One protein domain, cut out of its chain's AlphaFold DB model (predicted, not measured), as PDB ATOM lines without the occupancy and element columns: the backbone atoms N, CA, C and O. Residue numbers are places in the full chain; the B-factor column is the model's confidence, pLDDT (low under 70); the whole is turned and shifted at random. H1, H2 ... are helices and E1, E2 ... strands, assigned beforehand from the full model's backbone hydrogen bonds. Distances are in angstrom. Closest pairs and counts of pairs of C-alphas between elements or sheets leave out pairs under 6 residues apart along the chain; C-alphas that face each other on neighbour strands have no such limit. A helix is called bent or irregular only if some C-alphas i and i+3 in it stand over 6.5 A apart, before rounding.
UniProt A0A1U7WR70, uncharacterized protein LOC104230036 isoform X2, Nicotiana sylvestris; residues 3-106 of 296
ATOM      1  N   TYR A   3     200.171 172.750 204.854       83.88
ATOM      2  CA  TYR A   3     200.119 172.111 203.540       83.88
ATOM      3  C   TYR A   3     199.637 170.676 203.711       83.88
ATOM      4  O   TYR A   3     200.287 169.879 204.386       83.88
ATOM      5  N   MET A   4     198.481 170.370 203.130       82.50
ATOM      6  CA  MET A   4     197.797 169.092 203.290       82.50
ATOM      7  C   MET A   4     197.306 168.623 201.916       82.50
ATOM      8  O   MET A   4     196.184 168.936 201.535       82.50
ATOM      9  N   PRO A   5     198.143 167.938 201.120       73.75
ATOM     10  CA  PRO A   5     197.730 167.417 199.823       73.75
ATOM     11  C   PRO A   5     196.848 166.178 199.992       73.75
ATOM     12  O   PRO A   5     197.297 165.182 200.551       73.75
ATOM     13  N   VAL A   6     195.613 166.226 199.480       72.56
ATOM     14  CA  VAL A   6     194.656 165.102 199.505       72.56
ATOM     15  C   VAL A   6     194.432 164.560 200.926       72.56
ATOM     16  O   VAL A   6     194.622 163.368 201.173       72.56
ATOM     17  N   PRO A   7     194.074 165.415 201.904       74.75
ATOM     18  CA  PRO A   7     193.912 164.944 203.265       74.75
ATOM     19  C   PRO A   7     192.669 164.065 203.382       74.75
ATOM     20  O   PRO A   7     191.642 164.321 202.751       74.75
ATOM     21  N   ASN A   8     192.735 163.077 204.275       75.00
ATOM     22  CA  ASN A   8     191.525 162.467 204.814       75.00
ATOM     23  C   ASN A   8     190.643 163.581 205.414       75.00
ATOM     24  O   ASN A   8     191.154 164.499 206.061       75.00
ATOM     25  N   TYR A   9     189.327 163.512 205.210       77.81
ATOM     26  CA  TYR A   9     188.380 164.498 205.731       77.81
ATOM     27  C   TYR A   9     188.536 164.713 207.243       77.81
ATOM     28  O   TYR A   9     188.516 165.848 207.707       77.81
ATOM     29  N   ASN A  10     188.826 163.661 208.007       72.31
ATOM     30  CA  ASN A  10     189.086 163.776 209.441       72.31
ATOM     31  C   ASN A  10     190.277 164.683 209.762       72.31
ATOM     32  O   ASN A  10     190.227 165.448 210.719       72.31
ATOM     33  N   LEU A  11     191.330 164.676 208.941       75.75
ATOM     34  CA  LEU A  11     192.477 165.563 209.132       75.75
ATOM     35  C   LEU A  11     192.103 167.032 208.902       75.75
ATOM     36  O   LEU A  11     192.594 167.900 209.626       75.75
ATOM     37  N   LEU A  12     191.201 167.316 207.954       81.50
ATOM     38  CA  LEU A  12     190.634 168.660 207.781       81.50
ATOM     39  C   LEU A  12     189.834 169.078 209.020       81.50
ATOM     40  O   LEU A  12     190.064 170.159 209.563       81.50
ATOM     41  N   GLY A  13     188.949 168.204 209.510       79.56
ATOM     42  CA  GLY A  13     188.177 168.452 210.728       79.56
ATOM     43  C   GLY A  13     189.057 168.663 211.959       79.56
ATOM     44  O   GLY A  13     188.766 169.537 212.781       79.56
ATOM     45  N   ASN A  14     190.163 167.922 212.058       77.12
ATOM     46  CA  ASN A  14     191.141 168.023 213.137       77.12
ATOM     47  C   ASN A  14     191.887 169.348 213.116       77.12
ATOM     48  O   ASN A  14     192.024 169.973 214.167       77.12
ATOM     49  N   LEU A  15     192.366 169.770 211.942       85.38
ATOM     50  CA  LEU A  15     193.047 171.051 211.782       85.38
ATOM     51  C   LEU A  15     192.126 172.190 212.212       85.38
ATOM     52  O   LEU A  15     192.516 173.007 213.046       85.38
ATOM     53  N   LEU A  16     190.902 172.213 211.678       85.81
ATOM     54  CA  LEU A  16     189.915 173.230 212.025       85.81
ATOM     55  C   LEU A  16     189.610 173.187 213.523       85.81
ATOM     56  O   LEU A  16     189.717 174.200 214.199       85.81
ATOM     57  N   GLY A  17     189.333 172.004 214.072       78.25
ATOM     58  CA  GLY A  17     189.012 171.834 215.488       78.25
ATOM     59  C   GLY A  17     190.159 172.120 216.454       78.25
ATOM     60  O   GLY A  17     189.912 172.398 217.623       78.25
ATOM     61  N   ALA A  18     191.418 171.984 216.038       74.69
ATOM     62  CA  ALA A  18     192.574 172.315 216.872       74.69
ATOM     63  C   ALA A  18     192.839 173.816 216.935       74.69
ATOM     64  O   ALA A  18     193.479 174.283 217.870       74.69
ATOM     65  N   ASN A  19     192.323 174.549 215.955       83.44
ATOM     66  CA  ASN A  19     192.537 175.975 215.795       83.44
ATOM     67  C   ASN A  19     191.205 176.733 215.801       83.44
ATOM     68  O   ASN A  19     191.124 177.814 215.227       83.44
ATOM     69  N   TRP A  20     190.164 176.161 216.421       81.75
ATOM     70  CA  TRP A  20     188.799 176.695 216.423       81.75
ATOM     71  C   TRP A  20     188.647 177.854 217.415       81.75
ATOM     72  O   TRP A  20     187.876 177.811 218.365       81.75
ATOM     73  N   SER A  21     189.451 178.887 217.212       79.06
ATOM     74  CA  SER A  21     189.382 180.161 217.909       79.06
ATOM     75  C   SER A  21     189.760 181.263 216.933       79.06
ATOM     76  O   SER A  21     190.579 181.057 216.035       79.06
ATOM     77  N   LEU A  22     189.219 182.459 217.145       79.69
ATOM     78  CA  LEU A  22     189.507 183.608 216.291       79.69
ATOM     79  C   LEU A  22     191.012 183.920 216.223       79.69
ATOM     80  O   LEU A  22     191.562 184.187 215.155       79.69
ATOM     81  N   SER A  23     191.685 183.835 217.375       77.75
ATOM     82  CA  SER A  23     193.121 184.092 217.507       77.75
ATOM     83  C   SER A  23     193.983 183.110 216.719       77.75
ATOM     84  O   SER A  23     195.076 183.483 216.305       77.75
ATOM     85  N   CYS A  24     193.506 181.886 216.491       86.00
ATOM     86  CA  CYS A  24     194.244 180.864 215.764       86.00
ATOM     87  C   CYS A  24     193.824 180.805 214.292       86.00
ATOM     88  O   CYS A  24     194.687 180.802 213.417       86.00
ATOM     89  N   ILE A  25     192.520 180.781 213.996       89.81
ATOM     90  CA  ILE A  25     192.023 180.467 212.651       89.81
ATOM     91  C   ILE A  25     192.374 181.546 211.626       89.81
ATOM     92  O   ILE A  25     192.856 181.214 210.546       89.81
ATOM     93  N   ASN A  26     192.255 182.828 211.985       90.75
ATOM     94  CA  ASN A  26     192.583 183.944 211.089       90.75
ATOM     95  C   ASN A  26     194.095 184.059 210.819       90.75
ATOM     96  O   ASN A  26     194.518 184.734 209.886       90.75
ATOM     97  N   GLN A  27     194.933 183.386 211.616       90.06
ATOM     98  CA  GLN A  27     196.380 183.310 211.387       90.06
ATOM     99  C   GLN A  27     196.765 182.133 210.478       90.06
ATOM    100  O   GLN A  27     197.932 181.987 210.089       90.06
ATOM    101  N   ILE A  28     195.804 181.272 210.131       92.31
ATOM    102  CA  ILE A  28     196.048 180.118 209.281       92.31
ATOM    103  C   ILE A  28     195.964 180.514 207.813       92.31
ATOM    104  O   ILE A  28     194.975 181.031 207.312       92.31
ATOM    105  N   PHE A  29     197.014 180.129 207.101       89.62
ATOM    106  CA  PHE A  29     197.003 179.958 205.659       89.62
ATOM    107  C   PHE A  29     197.046 178.458 205.359       89.62
ATOM    108  O   PHE A  29     197.991 177.786 205.800       89.62
ATOM    109  N   LEU A  30     196.037 177.932 204.660       93.00
ATOM    110  CA  LEU A  30     195.881 176.497 204.413       93.00
ATOM    111  C   LEU A  30     195.868 176.178 202.917       93.00
ATOM    112  O   LEU A  30     195.050 176.678 202.150       93.00
ATOM    113  N   LEU A  31     196.750 175.271 202.522       89.88
ATOM    114  CA  LEU A  31     196.880 174.780 201.162       89.88
ATOM    115  C   LEU A  31     196.437 173.310 201.111       89.88
ATOM    116  O   LEU A  31     197.149 172.432 201.604       89.88
ATOM    117  N   THR A  32     195.242 173.061 200.570       90.12
ATOM    118  CA  THR A  32     194.574 171.744 200.565       90.12
ATOM    119  C   THR A  32     193.529 171.641 199.443       90.12
ATOM    120  O   THR A  32     193.405 172.547 198.626       90.12
ATOM    121  N   ASN A  33     192.774 170.547 199.351       87.62
ATOM    122  CA  ASN A  33     191.626 170.429 198.450       87.62
ATOM    123  C   ASN A  33     190.503 171.402 198.849       87.62
ATOM    124  O   ASN A  33     190.255 171.590 200.034       87.62
ATOM    125  N   SER A  34     189.799 171.975 197.868       89.12
ATOM    126  CA  SER A  34     188.690 172.917 198.100       89.12
ATOM    127  C   SER A  34     187.676 172.363 199.108       89.12
ATOM    128  O   SER A  34     187.217 171.217 198.974       89.12
ATOM    129  N   PHE A  35     187.282 173.172 200.093       89.94
ATOM    130  CA  PHE A  35     186.255 172.801 201.065       89.94
ATOM    131  C   PHE A  35     184.894 172.680 200.401       89.94
ATOM    132  O   PHE A  35     184.168 171.735 200.704       89.94
ATOM    133  N   ARG A  36     184.570 173.562 199.443       87.44
ATOM    134  CA  ARG A  36     183.320 173.473 198.664       87.44
ATOM    135  C   ARG A  36     183.184 172.109 198.007       87.44
ATOM    136  O   ARG A  36     182.145 171.467 198.107       87.44
ATOM    137  N   HIS A  37     184.255 171.659 197.367       82.44
ATOM    138  CA  HIS A  37     184.279 170.357 196.722       82.44
ATOM    139  C   HIS A  37     184.299 169.195 197.730       82.44
ATOM    140  O   HIS A  37     183.661 168.160 197.513       82.44
ATOM    141  N   SER A  38     185.043 169.343 198.826       82.56
ATOM    142  CA  SER A  38     185.115 168.328 199.880       82.56
ATOM    143  C   SER A  38     183.737 168.095 200.499       82.56
ATOM    144  O   SER A  38     183.303 166.952 200.578       82.56
ATOM    145  N   LEU A  39     182.988 169.157 200.805       81.56
ATOM    146  CA  LEU A  39     181.625 169.080 201.339       81.56
ATOM    147  C   LEU A  39     180.660 168.316 200.427       81.56
ATOM    148  O   LEU A  39     179.865 167.523 200.917       81.56
ATOM    149  N   THR A  40     180.752 168.485 199.104       79.12
ATOM    150  CA  THR A  40     179.907 167.727 198.163       79.12
ATOM    151  C   THR A  40     180.325 166.263 198.006       79.12
ATOM    152  O   THR A  40     179.567 165.467 197.459       79.12
ATOM    153  N   SER A  41     181.546 165.920 198.423       73.38
ATOM    154  CA  SER A  41     182.152 164.593 198.233       73.38
ATOM    155  C   SER A  41     182.149 163.742 199.503       73.38
ATOM    156  O   SER A  41     182.304 162.523 199.422       73.38
ATOM    157  N   ILE A  42     182.005 164.366 200.674       72.81
ATOM    158  CA  ILE A  42     181.893 163.665 201.949       72.81
ATOM    159  C   ILE A  42     180.540 162.952 201.991       72.81
ATOM    160  O   ILE A  42     179.483 163.573 201.906       72.81
ATOM    161  N   SER A  43     180.571 161.628 202.150       61.38
ATOM    162  CA  SER A  43     179.367 160.870 202.482       61.38
ATOM    163  C   SER A  43     178.891 161.289 203.880       61.38
ATOM    164  O   SER A  43     179.719 161.289 204.798       61.38
ATOM    165  N   PRO A  44     177.597 161.617 204.083       54.81
ATOM    166  CA  PRO A  44     177.030 161.932 205.394       54.81
ATOM    167  C   PRO A  44     176.929 160.657 206.249       54.81
ATOM    168  O   PRO A  44     175.856 160.112 206.500       54.81
ATOM    169  N   CYS A  45     178.083 160.140 206.657       53.72
ATOM    170  CA  CYS A  45     178.246 159.055 207.610       53.72
ATOM    171  C   CYS A  45     178.668 159.641 208.966       53.72
ATOM    172  O   CYS A  45     179.309 160.692 209.022       53.72
ATOM    173  N   SER A  46     178.330 158.945 210.052       54.06
ATOM    174  CA  SER A  46     178.570 159.356 211.444       54.06
ATOM    175  C   SER A  46     179.999 159.836 211.715       54.06
ATOM    176  O   SER A  46     180.189 160.826 212.412       54.06
ATOM    177  N   LEU A  47     180.996 159.182 211.118       55.81
ATOM    178  CA  LEU A  47     182.415 159.439 211.381       55.81
ATOM    179  C   LEU A  47     182.923 160.800 210.874       55.81
ATOM    180  O   LEU A  47     183.901 161.306 211.411       55.81
ATOM    181  N   TYR A  48     182.271 161.410 209.878       65.06
ATOM    182  CA  TYR A  48     182.701 162.695 209.302       65.06
ATOM    183  C   TYR A  48     181.843 163.882 209.752       65.06
ATOM    184  O   TYR A  48     182.072 165.004 209.296       65.06
ATOM    185  N   GLY A  49     180.869 163.662 210.643       66.69
ATOM    186  CA  GLY A  49     179.891 164.681 211.034       66.69
ATOM    187  C   GLY A  49     180.530 165.961 211.580       66.69
ATOM    188  O   GLY A  49     180.170 167.057 211.157       66.69
ATOM    189  N   GLU A  50     181.533 165.827 212.450       68.56
ATOM    190  CA  GLU A  50     182.303 166.953 213.002       68.56
ATOM    191  C   GLU A  50     183.021 167.756 211.906       68.56
ATOM    192  O   GLU A  50     182.956 168.986 211.877       68.56
ATOM    193  N   THR A  51     183.676 167.060 210.975       76.94
ATOM    194  CA  THR A  51     184.377 167.685 209.849       76.94
ATOM    195  C   THR A  51     183.410 168.471 208.971       76.94
ATOM    196  O   THR A  51     183.676 169.631 208.664       76.94
ATOM    197  N   VAL A  52     182.288 167.856 208.585       77.06
ATOM    198  CA  VAL A  52     181.272 168.492 207.734       77.06
ATOM    199  C   VAL A  52     180.749 169.759 208.400       77.06
ATOM    200  O   VAL A  52     180.774 170.817 207.781       77.06
ATOM    201  N   GLN A  53     180.374 169.685 209.678       73.81
ATOM    202  CA  GLN A  53     179.847 170.843 210.401       73.81
ATOM    203  C   GLN A  53     180.857 171.991 210.486       73.81
ATOM    204  O   GLN A  53     180.491 173.144 210.263       73.81
ATOM    205  N   ARG A  54     182.133 171.709 210.781       80.75
ATOM    206  CA  ARG A  54     183.157 172.765 210.814       80.75
ATOM    207  C   ARG A  54     183.397 173.378 209.446       80.75
ATOM    208  O   ARG A  54     183.513 174.596 209.355       80.75
ATOM    209  N   LEU A  55     183.448 172.556 208.400       86.06
ATOM    210  CA  LEU A  55     183.594 173.039 207.032       86.06
ATOM    211  C   LEU A  55     182.416 173.939 206.645       86.06
ATOM    212  O   LEU A  55     182.644 175.045 206.175       86.06
ATOM    213  N   GLU A  56     181.176 173.524 206.906       82.44
ATOM    214  CA  GLU A  56     179.986 174.343 206.637       82.44
ATOM    215  C   GLU A  56     180.011 175.676 207.385       82.44
ATOM    216  O   GLU A  56     179.712 176.718 206.803       82.44
ATOM    217  N   ARG A  57     180.406 175.653 208.662       81.56
ATOM    218  CA  ARG A  57     180.452 176.844 209.516       81.56
ATOM    219  C   ARG A  57     181.546 177.829 209.115       81.56
ATOM    220  O   ARG A  57     181.321 179.032 209.195       81.56
ATOM    221  N   ILE A  58     182.719 177.343 208.705       87.88
ATOM    222  CA  ILE A  58     183.857 178.209 208.364       87.88
ATOM    223  C   ILE A  58     183.819 178.692 206.913       87.88
ATOM    224  O   ILE A  58     184.368 179.747 206.601       87.88
ATOM    225  N   LEU A  59     183.160 177.950 206.017       89.50
ATOM    226  CA  LEU A  59     183.145 178.237 204.584       89.50
ATOM    227  C   LEU A  59     182.663 179.660 204.226       89.50
ATOM    228  O   LEU A  59     183.287 180.264 203.353       89.50
ATOM    229  N   PRO A  60     181.627 180.244 204.867       88.81
ATOM    230  CA  PRO A  60     181.216 181.627 204.604       88.81
ATOM    231  C   PRO A  60     182.305 182.665 204.909       88.81
ATOM    232  O   PRO A  60     182.296 183.741 204.322       88.81
ATOM    233  N   PHE A  61     183.240 182.320 205.794       90.62
ATOM    234  CA  PHE A  61     184.358 183.154 206.244       90.62
ATOM    235  C   PHE A  61     185.688 182.726 205.615       90.62
ATOM    236  O   PHE A  61     186.757 183.138 206.060       90.62
ATOM    237  N   THR A  62     185.643 181.851 204.608       93.00
ATOM    238  CA  THR A  62     186.832 181.325 203.941       93.00
ATOM    239  C   THR A  62     186.889 181.833 202.508       93.00
ATOM    240  O   THR A  62     186.025 181.529 201.682       93.00
ATOM    241  N   THR A  63     187.953 182.564 202.186       95.00
ATOM    242  CA  THR A  63     188.305 182.865 200.799       95.00
ATOM    243  C   THR A  63     189.100 181.697 200.231       95.00
ATOM    244  O   THR A  63     190.230 181.442 200.649       95.00
ATOM    245  N   GLU A  64     188.506 180.994 199.265       93.69
ATOM    246  CA  GLU A  64     189.168 179.932 198.506       93.69
ATOM    247  C   GLU A  64     189.694 180.465 197.172       93.69
ATOM    248  O   GLU A  64     188.949 181.055 196.388       93.69
ATOM    249  N   ILE A  65     190.973 180.222 196.897       91.75
ATOM    250  CA  ILE A  65     191.613 180.527 195.617       91.75
ATOM    251  C   ILE A  65     192.048 179.214 194.973       91.75
ATOM    252  O   ILE A  65     193.031 178.600 195.394       91.75
ATOM    253  N   ASP A  66     191.324 178.801 193.934       88.31
ATOM    254  CA  ASP A  66     191.616 177.581 193.186       88.31
ATOM    255  C   ASP A  66     192.972 177.653 192.477       88.31
ATOM    256  O   ASP A  66     193.258 178.567 191.694       88.31
ATOM    257  N   ILE A  67     193.787 176.621 192.676       82.69
ATOM    258  CA  ILE A  67     195.056 176.447 191.980       82.69
ATOM    259  C   ILE A  67     194.805 175.594 190.742       82.69
ATOM    260  O   ILE A  67     194.654 174.371 190.797       82.69
ATOM    261  N   LYS A  68     194.787 176.255 189.584       75.12
ATOM    262  CA  LYS A  68     194.700 175.575 188.290       75.12
ATOM    263  C   LYS A  68     196.044 174.939 187.959       75.12
ATOM    264  O   LYS A  68     197.032 175.638 187.744       75.12
ATOM    265  N   THR A  69     196.078 173.616 187.858       66.44
ATOM    266  CA  THR A  69     197.247 172.897 187.347       66.44
ATOM    267  C   THR A  69     197.104 172.679 185.840       66.44
ATOM    268  O   THR A  69     196.066 172.240 185.352       66.44
ATOM    269  N   SER A  70     198.135 173.039 185.070       59.28
ATOM    270  CA  SER A  70     198.127 172.966 183.597       59.28
ATOM    271  C   SER A  70     198.598 171.617 183.038       59.28
ATOM    272  O   SER A  70     198.623 171.427 181.821       59.28
ATOM    273  N   TYR A  71     198.990 170.670 183.895       55.16
ATOM    274  CA  TYR A  71     199.710 169.476 183.463       55.16
ATOM    275  C   TYR A  71     198.791 168.288 183.168       55.16
ATOM    276  O   TYR A  71     198.048 167.801 184.020       55.16
ATOM    277  N   LYS A  72     198.909 167.784 181.934       55.06
ATOM    278  CA  LYS A  72     198.313 166.529 181.471       55.06
ATOM    279  C   LYS A  72     198.810 165.343 182.319       55.06
ATOM    280  O   LYS A  72     199.993 165.023 182.345       55.06
ATOM    281  N   GLN A  73     197.842 164.669 182.938       53.59
ATOM    282  CA  GLN A  73     197.781 163.245 183.306       53.59
ATOM    283  C   GLN A  73     198.647 162.668 184.442       53.59
ATOM    284  O   GLN A  73     198.189 161.700 185.036       53.59
ATOM    285  N   ILE A  74     199.817 163.202 184.813       50.22
ATOM    286  CA  ILE A  74     200.660 162.495 185.818       50.22
ATOM    287  C   ILE A  74     200.336 162.891 187.272       50.22
ATOM    288  O   ILE A  74     200.385 162.051 188.164       50.22
ATOM    289  N   TYR A  75     199.917 164.138 187.519       51.25
ATOM    290  CA  TYR A  75     199.596 164.636 188.871       51.25
ATOM    291  C   TYR A  75     198.135 165.049 189.051       51.25
ATOM    292  O   TYR A  75     197.782 165.671 190.055       51.25
ATOM    293  N   THR A  76     197.269 164.695 188.096       52.19
ATOM    294  CA  THR A  76     195.847 165.061 188.115       52.19
ATOM    295  C   THR A  76     195.138 164.592 189.380       52.19
ATOM    296  O   THR A  76     194.192 165.240 189.792       52.19
ATOM    297  N   ASN A  77     195.604 163.538 190.055       55.47
ATOM    298  CA  ASN A  77     194.978 163.066 191.294       55.47
ATOM    299  C   ASN A  77     195.495 163.783 192.554       55.47
ATOM    300  O   ASN A  77     194.739 163.929 193.504       55.47
ATOM    301  N   VAL A  78     196.744 164.263 192.559       56.34
ATOM    302  CA  VAL A  78     197.375 164.870 193.752       56.34
ATOM    303  C   VAL A  78     197.015 166.350 193.889       56.34
ATOM    304  O   VAL A  78     196.793 166.837 194.992       56.34
ATOM    305  N   PHE A  79     196.913 167.057 192.762       61.38
ATOM    306  CA  PHE A  79     196.562 168.479 192.723       61.38
ATOM    307  C   PHE A  79     195.226 168.739 192.016       61.38
ATOM    308  O   PHE A  79     194.968 169.864 191.577       61.38
ATOM    309  N   SER A  80     194.367 167.722 191.865       62.50
ATOM    310  CA  SER A  80     192.992 168.003 191.442       62.50
ATOM    311  C   SER A  80     192.287 168.783 192.535       62.50
ATOM    312  O   SER A  80     192.271 168.380 193.697       62.50
ATOM    313  N   ARG A  81     191.641 169.881 192.130       76.62
ATOM    314  CA  ARG A  81     190.723 170.641 192.991       76.62
ATOM    315  C   ARG A  81     191.428 171.188 194.240       76.62
ATOM    316  O   ARG A  81     190.851 171.213 195.322       76.62
ATOM    317  N   PHE A  82     192.694 171.568 194.074       86.06
ATOM    318  CA  PHE A  82     193.545 172.150 195.103       86.06
ATOM    319  C   PHE A  82     193.301 173.657 195.202       86.06
ATOM    320  O   PHE A  82     193.142 174.318 194.178       86.06
ATOM    321  N   ALA A  83     193.284 174.196 196.414       89.50
ATOM    322  CA  ALA A  83     192.990 175.591 196.682       89.50
ATOM    323  C   ALA A  83     193.813 176.126 197.864       89.50
ATOM    324  O   ALA A  83     194.162 175.414 198.811       89.50
ATOM    325  N   CYS A  84     194.108 177.418 197.796       92.56
ATOM    326  CA  CYS A  84     194.548 178.203 198.938       92.56
ATOM    327  C   CYS A  84     193.321 178.680 199.718       92.56
ATOM    328  O   CYS A  84     192.397 179.218 199.116       92.56
ATOM    329  N   HIS A  85     193.345 178.538 201.038       94.88
ATOM    330  CA  HIS A  85     192.269 178.938 201.936       94.88
ATOM    331  C   HIS A  85     192.806 179.997 202.897       94.88
ATOM    332  O   HIS A  85     193.834 179.792 203.557       94.88
ATOM    333  N   PHE A  86     192.096 181.118 202.953       94.44
ATOM    334  CA  PHE A  86     192.347 182.222 203.870       94.44
ATOM    335  C   PHE A  86     191.090 182.454 204.698       94.44
ATOM    336  O   PHE A  86     189.998 182.558 204.137       94.44
ATOM    337  N   PHE A  87     191.251 182.519 206.013       93.38
ATOM    338  CA  PHE A  87     190.151 182.699 206.952       93.38
ATOM    339  C   PHE A  87     190.049 184.164 207.364       93.38
ATOM    340  O   PHE A  87     191.057 184.773 207.720       93.38
ATOM    341  N   ASP A  88     188.836 184.702 207.311       91.69
ATOM    342  CA  ASP A  88     188.519 186.071 207.710       91.69
ATOM    343  C   ASP A  88     187.217 186.075 208.520       91.69
ATOM    344  O   ASP A  88     186.128 186.383 208.029       91.69
ATOM    345  N   VAL A  89     187.322 185.601 209.762       87.38
ATOM    346  CA  VAL A  89     186.212 185.592 210.721       87.38
ATOM    347  C   VAL A  89     186.209 186.915 211.486       87.38
ATOM    348  O   VAL A  89     187.238 187.307 212.039       87.38
ATOM    349  N   ASP A  90     185.053 187.584 211.550       82.88
ATOM    350  CA  ASP A  90     184.885 188.828 212.314       82.88
ATOM    351  C   ASP A  90     185.111 188.578 213.822       82.88
ATOM    352  O   ASP A  90     184.540 187.628 214.365       82.88
ATOM    353  N   PRO A  91     185.899 189.420 214.525       77.31
ATOM    354  CA  PRO A  91     186.161 189.290 215.961       77.31
ATOM    355  C   PRO A  91     184.929 189.210 216.867       77.31
ATOM    356  O   PRO A  91     185.029 188.683 217.972       77.31
ATOM    357  N   ASN A  92     183.789 189.737 216.422       73.75
ATOM    358  CA  ASN A  92     182.539 189.747 217.179       73.75
ATOM    359  C   ASN A  92     181.703 188.472 216.982       73.75
ATOM    360  O   ASN A  92     180.661 188.322 217.619       73.75
ATOM    361  N   ILE A  93     182.123 187.561 216.098       70.56
ATOM    362  CA  ILE A  93     181.449 186.281 215.891       70.56
ATOM    363  C   ILE A  93     181.959 185.278 216.920       70.56
ATOM    364  O   ILE A  93     183.133 184.904 216.926       70.56
ATOM    365  N   ASP A  94     181.048 184.771 217.749       68.50
ATOM    366  CA  ASP A  94     181.336 183.604 218.572       68.50
ATOM    367  C   ASP A  94     181.370 182.349 217.685       68.50
ATOM    368  O   ASP A  94     180.345 181.851 217.209       68.50
ATOM    369  N   MET A  95     182.576 181.831 217.459       70.31
ATOM    370  CA  MET A  95     182.807 180.639 216.643       70.31
ATOM    371  C   MET A  95     182.212 179.352 217.239       70.31
ATOM    372  O   MET A  95     182.036 178.367 216.512       70.31
ATOM    373  N   GLU A  96     181.885 179.338 218.532       61.47
ATOM    374  CA  GLU A  96     181.249 178.199 219.196       61.47
ATOM    375  C   GLU A  96     179.723 178.243 219.035       61.47
ATOM    376  O   GLU A  96     179.104 177.234 218.668       61.47
ATOM    377  N   THR A  97     179.113 179.419 219.239       56.12
ATOM    378  CA  THR A  97     177.647 179.554 219.366       56.12
ATOM    379  C   THR A  97     176.943 180.257 218.201       56.12
ATOM    380  O   THR A  97     175.766 179.989 217.964       56.12
ATOM    381  N   SER A  98     177.629 181.129 217.455       53.72
ATOM    382  CA  SER A  98     177.004 182.051 216.486       53.72
ATOM    383  C   SER A  98     177.125 181.623 215.021       53.72
ATOM    384  O   SER A  98     176.532 182.252 214.144       53.72
ATOM    385  N   LEU A  99     177.869 180.553 214.719       54.28
ATOM    386  CA  LEU A  99     177.991 180.059 213.347       54.28
ATOM    387  C   LEU A  99     176.732 179.262 212.950       54.28
ATOM    388  O   LEU A  99     176.351 178.331 213.667       54.28
ATOM    389  N   PRO A 100     176.075 179.600 211.823       45.12
ATOM    390  CA  PRO A 100     174.797 179.009 211.451       45.12
ATOM    391  C   PRO A 100     174.931 177.496 211.266       45.12
ATOM    392  O   PRO A 100     175.784 177.013 210.526       45.12
ATOM    393  N   VAL A 101     174.052 176.739 211.924       45.47
ATOM    394  CA  VAL A 101     173.850 175.321 211.620       45.47
ATOM    395  C   VAL A 101     173.029 175.263 210.339       45.47
ATOM    396  O   VAL A 101     171.807 175.444 210.364       45.47
ATOM    397  N   THR A 102     173.681 175.057 209.198       40.00
ATOM    398  CA  THR A 102     172.957 174.730 207.973       40.00
ATOM    399  C   THR A 102     172.245 173.397 208.165       40.00
ATOM    400  O   THR A 102     172.806 172.400 208.608       40.00
ATOM    401  N   LYS A 103     170.933 173.412 207.921       45.84
ATOM    402  CA  LYS A 103     170.084 172.223 207.962       45.84
ATOM    403  C   LYS A 103     170.585 171.195 206.943       45.84
ATOM    404  O   LYS A 103     170.800 171.574 205.797       45.84
ATOM    405  N   ILE A 104     170.522 169.920 207.360       43.69
ATOM    406  CA  ILE A 104     170.484 168.642 206.604       43.69
ATOM    407  C   ILE A 104     171.754 167.812 206.884       43.69
ATOM    408  O   ILE A 104     172.851 168.292 206.681       43.69
ATOM    409  N   THR A 105     171.728 166.567 207.362       35.94
ATOM    410  CA  THR A 105     170.700 165.510 207.414       35.94
ATOM    411  C   THR A 105     170.440 165.034 208.842       35.94
ATOM    412  O   THR A 105     171.366 164.793 209.612       35.94
ATOM    413  N   GLY A 106     169.166 164.833 209.178       35.69
ATOM    414  CA  GLY A 106     168.758 164.251 210.448       35.69
ATOM    415  C   GLY A 106     169.309 162.840 210.645       35.69
ATOM    416  O   GLY A 106     168.872 161.903 209.988       35.69
TER     417      GLY A 106
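AT A GLANCE: This is residues 3 to 106 of the 296 residues of the protein "uncharacterized protein LOC104230036 isoform X2" of Nicotiana sylvestris (UniProt A0A1U7WR70). A small twisted sheet, E1, E3, E2 in order and antiparallel, has a helix cluster by it: H4 with H1 and H3 packed on it, H3 and H4 grazing the sheet. Two long stretches hold no named element: residues 67 to 81, the loop between E2 and E3, with C-alphas 12 to 26 A from the mean of all C-alphas, and the tail, residues 88 to 106, with C-alphas 13 to 22 A from it. The 104 printed residues run H1, H2, E1, H3, H4, E2, E3, a mixed class, compact with a radius of gyration of the C-alphas of 14.1 A and spans of 45 by 32 by 20 A.

HOW THE PARTS SIT: H1, residues 9 to 18, touches residues 48 to 55 of H4, residues 46 to 61, at a steep tilt of 60 degrees, the same way; their closest C-alphas, Gly 13 and Thr 51, are 4.0 A apart. H2, residues 22 to 25, is close to H1 but not clearly touching, the closest C-alphas being Leu 16 and Ile 25 at 7.6 A. E1, residues 29 to 33, is antiparallel to E3, residues 82 to 87, with N 83 and O 32 at 2.8 A. H3, residues 35 to 41, and H4 form a helical hairpin, opposite ways at a shallow tilt of 34 degrees, only just short of steep; the closest C-alphas, Leu 39 and Val 52, are 6.4 A apart. E2, residues 62 to 66, and E3 form an antiparallel hairpin, with N 63 and O 86 at 2.8 A. E1, H3 H4 and E2 make a split strand-helix-strand unit, two strands running the same way with E3 between them, its crossover right-handed. Every O i to N i+4 pair is within hydrogen-bond range in H1 and H3, 8 of 12 in H4; H2 is too short for one.

IN THESE COORDINATES: H1 begins at C-alpha 9 (188.380, 164.498, 205.731). H4 is 25.0 A long and irregular, C-alphas 47 and 50 being 7.7 A apart. E3, 16.2 A long, ends at C-alpha 87 (190.151, 182.699, 206.952).

THE WHOLE: The C-alphas farthest apart, Gln 73 and Asn 92, are 45.6 A apart. The printed part has no cut, and its one long link is E2 to E3. The model's pLDDT is under 70 at residues 43 to 50, 69 to 80, 94 and 96 to 106.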